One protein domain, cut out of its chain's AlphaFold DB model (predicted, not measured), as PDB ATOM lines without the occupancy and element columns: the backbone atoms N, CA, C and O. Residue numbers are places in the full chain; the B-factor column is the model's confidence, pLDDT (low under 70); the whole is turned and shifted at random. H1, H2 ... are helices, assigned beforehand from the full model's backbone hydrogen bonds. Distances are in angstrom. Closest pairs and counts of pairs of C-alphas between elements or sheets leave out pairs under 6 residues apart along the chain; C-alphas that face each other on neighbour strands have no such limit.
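AT A GLANCE: This is residues 23 to 107 of the 108 residues of an uncharacterized protein of Selenomonas sp. FOBRC9 (UniProt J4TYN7). One long helix, H1, makes one side of a thin, open frame; the chain folds back past its far end, and H2 and then H3 run back as the other side, H2 nearly antiparallel to H1 and H3 slanting in to meet the first part of H1. Beyond that meeting, residues 98 to 107, with most of H4, stick out at one end. The printed part has 85 residues with four named helices, H1, H2, H3 and H4 in chain order, and no named strand; the class is all helix. The whole is extended, a rod spanning 63 by 25 by 16 A, with a radius of gyration of the C-alphas of 18.4 A.

IN THESE COORDINATES: H1, residues 24 to 53, is 43.1 A long from C-alpha 24 at (38.652, 20.577, 34.666) to C-alpha 53 at (33.808, 16.885, 77.307). H2 is residues 59 to 69, H3 is residues 72 to 84 and 18.3 A long, and H4 is residues 96 to 105, with C-alpha 105 at (33.165, 1.908, 19.229).

HOW THE PARTS SIT: H1 touches H3 with residues 26 to 33 alone, at a steep tilt of 43 degrees, opposite ways; the closest C-alphas, of Ala 33 and Leu 81, are 7.4 A apart. H1 and H2 are close but not clearly touching, at a shallow tilt of 11 degrees, opposite ways, their closest C-alphas those of Trp 47 and Leu 62, 7.7 A. H3 and H4 are close but not clearly touching and about perpendicular at 81 degrees, the closest C-alphas being Ser 84 and Gln 96, 6.5 A. H4 is apart from H1 and H2. Every O i to N i+4 pair is within hydrogen-bond range in H1, H2 and H3; in H4, 5 of 6 are.

THE WHOLE: The C-alphas farthest apart, of Pro 55 and Cys 106, are 63.5 A apart. The printed part has no cut; the link from H3 to H4 is long. Residues 23 to 25, 88 to 93 and 95 to 107 are under 70 in pLDDT.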
ATOM      1  N   HIS A  23      42.912  19.836  32.509       58.09
ATOM      2  CA  HIS A  23      41.540  19.329  32.450       58.09
ATOM      3  C   HIS A  23      40.641  19.389  33.709       58.09
ATOM      4  O   HIS A  23      40.788  18.689  34.705       58.09
ATOM      5  N   ALA A  24      39.598  20.225  33.605       64.25
ATOM      6  CA  ALA A  24      38.652  20.577  34.666       64.25
ATOM      7  C   ALA A  24      38.028  19.386  35.424       64.25
ATOM      8  O   ALA A  24      37.843  19.499  36.633       64.25
ATOM      9  N   ALA A  25      37.734  18.266  34.750       65.81
ATOM     10  CA  ALA A  25      37.065  17.101  35.337       65.81
ATOM     11  C   ALA A  25      37.889  16.425  36.447       65.81
ATOM     12  O   ALA A  25      37.384  16.252  37.557       65.81
ATOM     13  N   MET A  26      39.175  16.145  36.203       72.38
ATOM     14  CA  MET A  26      40.071  15.538  37.197       72.38
ATOM     15  C   MET A  26      40.184  16.417  38.449       72.38
ATOM     16  O   MET A  26      40.108  15.934  39.577       72.38
ATOM     17  N   ARG A  27      40.252  17.745  38.269       73.50
ATOM     18  CA  ARG A  27      40.298  18.700  39.384       73.50
ATOM     19  C   ARG A  27      39.048  18.652  40.262       73.50
ATOM     20  O   ARG A  27      39.185  18.807  41.471       73.50
ATOM     21  N   TYR A  28      37.857  18.461  39.689       79.69
ATOM     22  CA  TYR A  28      36.621  18.329  40.472       79.69
ATOM     23  C   TYR A  28      36.602  17.038  41.292       79.69
ATOM     24  O   TYR A  28      36.210  17.077  42.454       79.69
ATOM     25  N   ILE A  29      37.079  15.931  40.723       81.38
ATOM     26  CA  ILE A  29      37.160  14.630  41.403       81.38
ATOM     27  C   ILE A  29      38.162  14.689  42.563       81.38
ATOM     28  O   ILE A  29      37.828  14.310  43.687       81.38
ATOM     29  N   VAL A  30      39.351  15.260  42.332       81.12
ATOM     30  CA  VAL A  30      40.345  15.526  43.387       81.12
ATOM     31  C   VAL A  30      39.747  16.414  44.482       81.12
ATOM     32  O   VAL A  30      39.870  16.100  45.665       81.12
ATOM     33  N   TRP A  31      39.074  17.510  44.111       84.44
ATOM     34  CA  TRP A  31      38.430  18.402  45.079       84.44
ATOM     35  C   TRP A  31      37.382  17.679  45.916       84.44
ATOM     36  O   TRP A  31      37.349  17.854  47.131       84.44
ATOM     37  N   TYR A  32      36.549  16.860  45.281       84.88
ATOM     38  CA  TYR A  32      35.516  16.087  45.956       84.88
ATOM     39  C   TYR A  32      36.117  15.069  46.936       84.88
ATOM     40  O   TYR A  32      35.670  14.992  48.079       84.88
ATOM     41  N   ALA A  33      37.191  14.370  46.554       85.38
ATOM     42  CA  ALA A  33      37.912  13.467  47.452       85.38
ATOM     43  C   ALA A  33      38.523  14.201  48.662       85.38
ATOM     44  O   ALA A  33      38.400  13.733  49.795       85.38
ATOM     45  N   ILE A  34      39.123  15.380  48.451       86.31
ATOM     46  CA  ILE A  34      39.629  16.230  49.543       86.31
ATOM     47  C   ILE A  34      38.486  16.648  50.475       86.31
ATOM     48  O   ILE A  34      38.648  16.615  51.695       86.31
ATOM     49  N   LEU A  35      37.332  17.021  49.920       89.12
ATOM     50  CA  LEU A  35      36.154  17.437  50.682       89.12
ATOM     51  C   LEU A  35      35.609  16.286  51.542       89.12
ATOM     52  O   LEU A  35      35.308  16.499  52.714       89.12
ATOM     53  N   ILE A  36      35.561  15.063  51.005       91.06
ATOM     54  CA  ILE A  36      35.183  13.858  51.760       91.06
ATOM     55  C   ILE A  36      36.129  13.642  52.944       91.06
ATOM     56  O   ILE A  36      35.670  13.518  54.078       91.06
ATOM     57  N   ILE A  37      37.444  13.651  52.703       88.38
ATOM     58  CA  ILE A  37      38.447  13.460  53.761       88.38
ATOM     59  C   ILE A  37      38.313  14.551  54.827       88.38
ATOM     60  O   ILE A  37      38.345  14.255  56.023       88.38
ATOM     61  N   LEU A  38      38.132  15.806  54.406       91.44
ATOM     62  CA  LEU A  38      37.923  16.931  55.311       91.44
ATOM     63  C   LEU A  38      36.669  16.726  56.170       91.44
ATOM     64  O   LEU A  38      36.734  16.914  57.382       91.44
ATOM     65  N   CYS A  39      35.558  16.298  55.570       91.69
ATOM     66  CA  CYS A  39      34.300  16.054  56.272       91.69
ATOM     67  C   CYS A  39      34.439  14.924  57.306       91.69
ATOM     68  O   CYS A  39      34.112  15.119  58.476       91.69
ATOM     69  N   CYS A  40      35.028  13.785  56.917       91.81
ATOM     70  CA  CYS A  40      35.311  12.677  57.834       91.81
ATOM     71  C   CYS A  40      36.233  13.109  58.981       91.81
ATOM     72  O   CYS A  40      35.998  12.750  60.133       91.81
ATOM     73  N   THR A  41      37.260  13.911  58.688       90.69
ATOM     74  CA  THR A  41      38.197  14.405  59.707       90.69
ATOM     75  C   THR A  41      37.493  15.327  60.698       90.69
ATOM     76  O   THR A  41      37.634  15.138  61.901       90.69
ATOM     77  N   ILE A  42      36.698  16.289  60.214       93.69
ATOM     78  CA  ILE A  42      35.922  17.196  61.073       93.69
ATOM     79  C   ILE A  42      34.959  16.399  61.953       93.69
ATOM     80  O   ILE A  42      34.879  16.676  63.146       93.69
ATOM     81  N   TYR A  43      34.280  15.393  61.397       91.38
ATOM     82  CA  TYR A  43      33.355  14.549  62.150       91.38
ATOM     83  C   TYR A  43      34.064  13.768  63.264       91.38
ATOM     84  O   TYR A  43      33.664  13.845  64.422       91.38
ATOM     85  N   VAL A  44      35.175  13.090  62.955       91.12
ATOM     86  CA  VAL A  44      35.970  12.366  63.964       91.12
ATOM     87  C   VAL A  44      36.530  13.327  65.015       91.12
ATOM     88  O   VAL A  44      36.535  12.999  66.201       91.12
ATOM     89  N   CYS A  45      36.966  14.527  64.621       91.94
ATOM     90  CA  CYS A  45      37.414  15.558  65.557       91.94
ATOM     91  C   CYS A  45      36.283  16.040  66.473       91.94
ATOM     92  O   CYS A  45      36.510  16.172  67.673       91.94
ATOM     93  N   ALA A  46      35.086  16.277  65.933       90.25
ATOM     94  CA  ALA A  46      33.910  16.675  66.703       90.25
ATOM     95  C   ALA A  46      33.495  15.580  67.694       90.25
ATOM     96  O   ALA A  46      33.289  15.869  68.867       90.25
ATOM     97  N   TRP A  47      33.477  14.320  67.255       91.19
ATOM     98  CA  TRP A  47      33.198  13.178  68.124       91.19
ATOM     99  C   TRP A  47      34.267  13.004  69.216       91.19
ATOM    100  O   TRP A  47      33.952  12.788  70.382       91.19
ATOM    101  N   THR A  48      35.547  13.172  68.870       89.38
ATOM    102  CA  THR A  48      36.652  13.125  69.846       89.38
ATOM    103  C   THR A  48      36.553  14.267  70.861       89.38
ATOM    104  O   THR A  48      36.840  14.074  72.040       89.38
ATOM    105  N   TYR A  49      36.145  15.458  70.416       89.50
ATOM    106  CA  TYR A  49      35.896  16.599  71.295       89.50
ATOM    107  C   TYR A  49      34.728  16.323  72.245       89.50
ATOM    108  O   TYR A  49      34.853  16.565  73.443       89.50
ATOM    109  N   ASP A  50      33.636  15.755  71.737       87.62
ATOM    110  CA  ASP A  50      32.476  15.389  72.546       87.62
ATOM    111  C   ASP A  50      32.841  14.344  73.612       87.62
ATOM    112  O   ASP A  50      32.550  14.543  74.795       87.62
ATOM    113  N   TRP A  51      33.627  13.323  73.242       87.69
ATOM    114  CA  TRP A  51      34.217  12.380  74.198       87.69
ATOM    115  C   TRP A  51      35.069  13.106  75.248       87.69
ATOM    116  O   TRP A  51      34.938  12.835  76.436       87.69
ATOM    117  N   TYR A  52      35.909  14.066  74.866       85.50
ATOM    118  CA  TYR A  52      36.719  14.797  75.844       85.50
ATOM    119  C   TYR A  52      35.872  15.593  76.857       85.50
ATOM    120  O   TYR A  52      36.275  15.744  78.012       85.50
ATOM    121  N   THR A  53      34.704  16.094  76.447       87.31
ATOM    122  CA  THR A  53      33.808  16.885  77.307       87.31
ATOM    123  C   THR A  53      32.818  16.055  78.123       87.31
ATOM    124  O   THR A  53      32.361  16.517  79.170       87.31
ATOM    125  N   GLN A  54      32.486  14.841  77.679       85.19
ATOM    126  CA  GLN A  54      31.519  13.972  78.341       85.19
ATOM    127  C   GLN A  54      32.208  12.888  79.188       85.19
ATOM    128  O   GLN A  54      33.273  12.384  78.843       85.19
ATOM    129  N   PRO A  55      31.592  12.446  80.301       75.50
ATOM    130  CA  PRO A  55      32.169  11.410  81.160       75.50
ATOM    131  C   PRO A  55      32.244  10.024  80.495       75.50
ATOM    132  O   PRO A  55      32.885   9.122  81.035       75.50
ATOM    133  N   ARG A  56      31.569   9.821  79.353       75.81
ATOM    134  CA  ARG A  56      31.585   8.584  78.562       75.81
ATOM    135  C   ARG A  56      31.527   8.914  77.073       75.81
ATOM    136  O   ARG A  56      30.828   9.841  76.689       75.81
ATOM    137  N   ALA A  57      32.230   8.128  76.261       79.31
ATOM    138  CA  ALA A  57      32.171   8.236  74.808       79.31
ATOM    139  C   ALA A  57      30.802   7.787  74.277       79.31
ATOM    140  O   ALA A  57      30.299   6.735  74.694       79.31
ATOM    141  N   ASP A  58      30.245   8.526  73.316       84.00
ATOM    142  CA  ASP A  58      29.046   8.096  72.601       84.00
ATOM    143  C   ASP A  58      29.397   7.009  71.570       84.00
ATOM    144  O   ASP A  58      29.791   7.267  70.428       84.00
ATOM    145  N   LEU A  59      29.282   5.756  72.012       85.00
ATOM    146  CA  LEU A  59      29.483   4.565  71.184       85.00
ATOM    147  C   LEU A  59      28.358   4.356  70.159       85.00
ATOM    148  O   LEU A  59      28.566   3.634  69.182       85.00
ATOM    149  N   VAL A  60      27.175   4.937  70.377       89.06
ATOM    150  CA  VAL A  60      26.031   4.808  69.465       89.06
ATOM    151  C   VAL A  60      26.300   5.627  68.212       89.06
ATOM    152  O   VAL A  60      26.210   5.088  67.108       89.06
ATOM    153  N   GLU A  61      26.728   6.873  68.393       88.00
ATOM    154  CA  GLU A  61      27.080   7.781  67.303       88.00
ATOM    155  C   GLU A  61      28.270   7.241  66.490       88.00
ATOM    156  O   GLU A  61      28.206   7.136  65.264       88.00
ATOM    157  N   LEU A  62      29.321   6.755  67.169       89.12
ATOM    158  CA  LEU A  62      30.469   6.135  66.495       89.12
ATOM    159  C   LEU A  62      30.054   4.920  65.658       89.12
ATOM    160  O   LEU A  62      30.508   4.750  64.528       89.12
ATOM    161  N   ARG A  63      29.197   4.051  66.205       90.56
ATOM    162  CA  ARG A  63      28.715   2.869  65.485       90.56
ATOM    163  C   ARG A  63      27.879   3.259  64.269       90.56
ATOM    164  O   ARG A  63      28.002   2.592  63.244       90.56
ATOM    165  N   ALA A  64      27.049   4.295  64.375       92.56
ATOM    166  CA  ALA A  64      26.260   4.800  63.256       92.56
ATOM    167  C   ALA A  64      27.169   5.300  62.126       92.56
ATOM    168  O   ALA A  64      27.013   4.873  60.984       92.56
ATOM    169  N   PHE A  65      28.194   6.088  62.457       91.75
ATOM    170  CA  PHE A  65      29.199   6.525  61.490       91.75
ATOM    171  C   PHE A  65      29.954   5.354  60.848       91.75
ATOM    172  O   PHE A  65      30.084   5.298  59.628       91.75
ATOM    173  N   LEU A  66      30.412   4.384  61.651       92.31
ATOM    174  CA  LEU A  66      31.081   3.184  61.140       92.31
ATOM    175  C   LEU A  66      30.178   2.383  60.195       92.31
ATOM    176  O   LEU A  66      30.657   1.847  59.200       92.31
ATOM    177  N   HIS A  67      28.880   2.301  60.492       93.62
ATOM    178  CA  HIS A  67      27.914   1.630  59.632       93.62
ATOM    179  C   HIS A  67      27.717   2.371  58.304       93.62
ATOM    180  O   HIS A  67      27.658   1.728  57.260       93.62
ATOM    181  N   GLU A  68      27.689   3.704  58.334       92.31
ATOM    182  CA  GLU A  68      27.560   4.539  57.139       92.31
ATOM    183  C   GLU A  68      28.778   4.396  56.215       92.31
ATOM    184  O   GLU A  68      28.621   4.126  55.024       92.31
ATOM    185  N   ILE A  69      30.002   4.473  56.752       92.56
ATOM    186  CA  ILE A  69      31.226   4.303  55.944       92.56
ATOM    187  C   ILE A  69      31.457   2.849  55.507       92.56
ATOM    188  O   ILE A  69      32.166   2.592  54.539       92.56
ATOM    189  N   ALA A  70      30.886   1.874  56.215       92.44
ATOM    190  CA  ALA A  70      30.917   0.469  55.812       92.44
ATOM    191  C   ALA A  70      29.753   0.099  54.877       92.44
ATOM    192  O   ALA A  70      29.648  -1.056  54.457       92.44
ATOM    193  N   SER A  71      28.866   1.046  54.557       94.88
ATOM    194  CA  SER A  71      27.715   0.795  53.697       94.88
ATOM    195  C   SER A  71      28.144   0.465  52.265       94.88
ATOM    196  O   SER A  71      29.180   0.914  51.766       94.88
ATOM    197  N   ALA A  72      27.304  -0.295  51.558       94.25
ATOM    198  CA  ALA A  72      27.542  -0.623  50.154       94.25
ATOM    199  C   ALA A  72      27.658   0.636  49.273       94.25
ATOM    200  O   ALA A  72      28.471   0.670  48.348       94.25
ATOM    201  N   ALA A  73      26.887   1.682  49.588       93.25
ATOM    202  CA  ALA A  73      26.951   2.962  48.895       93.25
ATOM    203  C   ALA A  73      28.326   3.624  49.066       93.25
ATOM    204  O   ALA A  73      28.920   4.070  48.085       93.25
ATOM    205  N   TRP A  74      28.873   3.624  50.283       92.44
ATOM    206  CA  TRP A  74      30.190   4.198  50.542       92.44
ATOM    207  C   TRP A  74      31.308   3.442  49.826       92.44
ATOM    208  O   TRP A  74      32.166   4.049  49.186       92.44
ATOM    209  N   ILE A  75      31.263   2.109  49.860       92.75
ATOM    210  CA  ILE A  75      32.223   1.261  49.144       92.75
ATOM    211  C   ILE A  75      32.179   1.555  47.636       92.75
ATOM    212  O   ILE A  75      33.231   1.656  47.005       92.75
ATOM    213  N   ALA A  76      30.988   1.761  47.064       92.44
ATOM    214  CA  ALA A  76      30.835   2.143  45.662       92.44
ATOM    215  C   ALA A  76      31.442   3.523  45.359       92.44
ATOM    216  O   ALA A  76      32.137   3.668  44.354       92.44
ATOM    217  N   VAL A  77      31.248   4.516  46.236       90.56
ATOM    218  CA  VAL A  77      31.861   5.851  46.100       90.56
ATOM    219  C   VAL A  77      33.385   5.758  46.122       90.56
ATOM    220  O   VAL A  77      34.040   6.322  45.248       90.56
ATOM    221  N   ILE A  78      33.968   5.019  47.069       89.94
ATOM    222  CA  ILE A  78      35.425   4.840  47.149       89.94
ATOM    223  C   ILE A  78      35.956   4.071  45.936       89.94
ATOM    224  O   ILE A  78      36.986   4.449  45.385       89.94
ATOM    225  N   GLY A  79      35.249   3.035  45.476       89.50
ATOM    226  CA  GLY A  79      35.611   2.295  44.266       89.50
ATOM    227  C   GLY A  79      35.589   3.167  43.009       89.50
ATOM    228  O   GLY A  79      36.520   3.115  42.205       89.50
ATOM    229  N   PHE A  80      34.569   4.015  42.866       87.44
ATOM    230  CA  PHE A  80      34.474   4.993  41.781       87.44
ATOM    231  C   PHE A  80      35.600   6.036  41.852       87.44
ATOM    232  O   PHE A  80      36.241   6.343  40.848       87.44
ATOM    233  N   LEU A  81      35.902   6.544  43.050       87.44
ATOM    234  CA  LEU A  81      37.010   7.479  43.248       87.44
ATOM    235  C   LEU A  81      38.363   6.835  42.928       87.44
ATOM    236  O   LEU A  81      39.168   7.437  42.231       87.44
ATOM    237  N   ALA A  82      38.601   5.596  43.359       83.31
ATOM    238  CA  ALA A  82      39.841   4.883  43.069       83.31
ATOM    239  C   ALA A  82      40.060   4.700  41.562       83.31
ATOM    240  O   ALA A  82      41.153   4.978  41.079       83.31
ATOM    241  N   LYS A  83      39.023   4.297  40.814       80.75
ATOM    242  CA  LYS A  83      39.114   4.180  39.351       80.75
ATOM    243  C   LYS A  83      39.317   5.527  38.664       80.75
ATOM    244  O   LYS A  83      40.102   5.615  37.730       80.75
ATOM    245  N   SER A  84      38.669   6.582  39.150       80.69
ATOM    246  CA  SER A  84      38.803   7.923  38.567       80.69
ATOM    247  C   SER A  84      40.140   8.623  38.854       80.69
ATOM    248  O   SER A  84      40.396   9.677  38.279       80.69
ATOM    249  N   PHE A  85      41.007   8.050  39.696       75.81
ATOM    250  CA  PHE A  85      42.394   8.505  39.865       75.81
ATOM    251  C   PHE A  85      43.416   7.711  39.041       75.81
ATOM    252  O   PHE A  85      44.597   8.055  39.073       75.81
ATOM    253  N   ILE A  86      42.999   6.663  38.325       75.31
ATOM    254  CA  ILE A  86      43.887   5.925  37.424       75.31
ATOM    255  C   ILE A  86      44.012   6.734  36.130       75.31
ATOM    256  O   ILE A  86      43.035   6.922  35.412       75.31
ATOM    257  N   ASP A  87      45.221   7.229  35.890       72.06
ATOM    258  CA  ASP A  87      45.635   7.951  34.686       72.06
ATOM    259  C   ASP A  87      46.987   7.348  34.273       72.06
ATOM    260  O   ASP A  87      48.042   7.701  34.818       72.06
ATOM    261  N   ARG A  88      46.951   6.296  33.443       69.31
ATOM    262  CA  ARG A  88      48.157   5.516  33.096       69.31
ATOM    263  C   ARG A  88      49.017   6.226  32.067       69.31
ATOM    264  O   ARG A  88      50.240   6.064  32.092       69.31
ATOM    265  N   ASP A  89      48.406   6.982  31.171       69.56
ATOM    266  CA  ASP A  89      49.089   7.683  30.092       69.56
ATOM    267  C   ASP A  89      49.460   9.137  30.457       69.56
ATOM    268  O   ASP A  89      50.163   9.803  29.694       69.56
ATOM    269  N   ASN A  90      49.109   9.578  31.675       64.62
ATOM    270  CA  ASN A  90      49.336  10.922  32.215       64.62
ATOM    271  C   ASN A  90      48.752  12.018  31.313       64.62
ATOM    272  O   ASN A  90      49.297  13.128  31.236       64.62
ATOM    273  N   ASN A  91      47.663  11.714  30.608       65.56
ATOM    274  CA  ASN A  91      47.013  12.659  29.711       65.56
ATOM    275  C   ASN A  91      46.042  13.604  30.459       65.56
ATOM    276  O   ASN A  91      45.597  14.615  29.902       65.56
ATOM    277  N   GLY A  92      45.775  13.346  31.747       59.47
ATOM    278  CA  GLY A  92      44.895  14.142  32.605       59.47
ATOM    279  C   GLY A  92      43.403  13.818  32.472       59.47
ATOM    280  O   GLY A  92      42.568  14.569  32.993       59.47
ATOM    281  N   ILE A  93      43.056  12.739  31.774       66.81
ATOM    282  CA  ILE A  93      41.729  12.135  31.672       66.81
ATOM    283  C   ILE A  93      41.814  10.785  32.388       66.81
ATOM    284  O   ILE A  93      42.687   9.985  32.085       66.81
ATOM    285  N   PRO A  94      40.923  10.498  33.348       71.12
ATOM    286  CA  PRO A  94      40.899   9.173  33.949       71.12
ATOM    287  C   PRO A  94      40.626   8.091  32.900       71.12
ATOM    288  O   PRO A  94      39.629   8.200  32.179       71.12
ATOM    289  N   ASP A  95      41.442   7.033  32.887       69.75
ATOM    290  CA  ASP A  95      41.381   5.921  31.921       69.75
ATOM    291  C   ASP A  95      39.956   5.339  31.805       69.75
ATOM    292  O   ASP A  95      39.508   4.950  30.727       69.75
ATOM    293  N   GLN A  96      39.188   5.350  32.905       69.44
ATOM    294  CA  GLN A  96      37.793   4.891  32.942       69.44
ATOM    295  C   GLN A  96      36.902   5.573  31.883       69.44
ATOM    296  O   GLN A  96      36.012   4.937  31.326       69.44
ATOM    297  N   TYR A  97      37.118   6.860  31.594       68.50
ATOM    298  CA  TYR A  97      36.330   7.597  30.596       68.50
ATOM    299  C   TYR A  97      36.796   7.355  29.156       68.50
ATOM    300  O   TYR A  97      36.124   7.782  28.212       68.50
ATOM    301  N   GLU A  98      37.950   6.717  28.980       69.06
ATOM    302  CA  GLU A  98      38.511   6.353  27.682       69.06
ATOM    303  C   GLU A  98      38.119   4.926  27.305       69.06
ATOM    304  O   GLU A  98      37.609   4.712  26.204       69.06
ATOM    305  N   GLU A  99      38.217   3.990  28.255       65.44
ATOM    306  CA  GLU A  99      37.751   2.604  28.100       65.44
ATOM    307  C   GLU A  99      36.258   2.550  27.718       65.44
ATOM    308  O   GLU A  99      35.878   1.834  26.793       65.44
ATOM    309  N   GLU A 100      35.406   3.386  28.332       63.06
ATOM    310  CA  GLU A 100      33.976   3.476  27.981       63.06
ATOM    311  C   GLU A 100      33.732   3.892  26.514       63.06
ATOM    312  O   GLU A 100      32.730   3.491  25.913       63.06
ATOM    313  N   LYS A 101      34.634   4.682  25.913       61.78
ATOM    314  CA  LYS A 101      34.518   5.119  24.512       61.78
ATOM    315  C   LYS A 101      34.984   4.047  23.536       61.78
ATOM    316  O   LYS A 101      34.373   3.891  22.477       61.78
ATOM    317  N   GLU A 102      36.049   3.321  23.860       61.03
ATOM    318  CA  GLU A 102      36.537   2.218  23.024       61.03
ATOM    319  C   GLU A 102      35.550   1.043  23.015       61.03
ATOM    320  O   GLU A 102      35.238   0.507  21.947       61.03
ATOM    321  N   ASP A 103      34.955   0.727  24.168       61.25
ATOM    322  CA  ASP A 103      33.927  -0.309  24.296       61.25
ATOM    323  C   ASP A 103      32.640   0.015  23.521       61.25
ATOM    324  O   ASP A 103      31.958  -0.898  23.048       61.25
ATOM    325  N   GLN A 104      32.284   1.298  23.375       62.16
ATOM    326  CA  GLN A 104      31.168   1.716  22.519       62.16
ATOM    327  C   GLN A 104      31.508   1.576  21.034       62.16
ATOM    328  O   GLN A 104      30.683   1.088  20.266       62.16
ATOM    329  N   LYS A 105      32.730   1.937  20.632       58.31
ATOM    330  CA  LYS A 105      33.165   1.908  19.229       58.31
ATOM    331  C   LYS A 105      33.327   0.489  18.668       58.31
ATOM    332  O   LYS A 105      33.161   0.292  17.473       58.31
ATOM    333  N   CYS A 106      33.633  -0.498  19.512       53.62
ATOM    334  CA  CYS A 106      33.675  -1.918  19.130       53.62
ATOM    335  C   CYS A 106      32.289  -2.586  19.047       53.62
ATOM    336  O   CYS A 106      32.201  -3.747  18.645       53.62
ATOM    337  N   LYS A 107      31.218  -1.898  19.465       56.16
ATOM    338  CA  LYS A 107      29.837  -2.408  19.426       56.16
ATOM    339  C   LYS A 107      28.996  -1.825  18.282       56.16
ATOM    340  O   LYS A 107      27.850  -2.250  18.139       56.16
TER     341      LYS A 107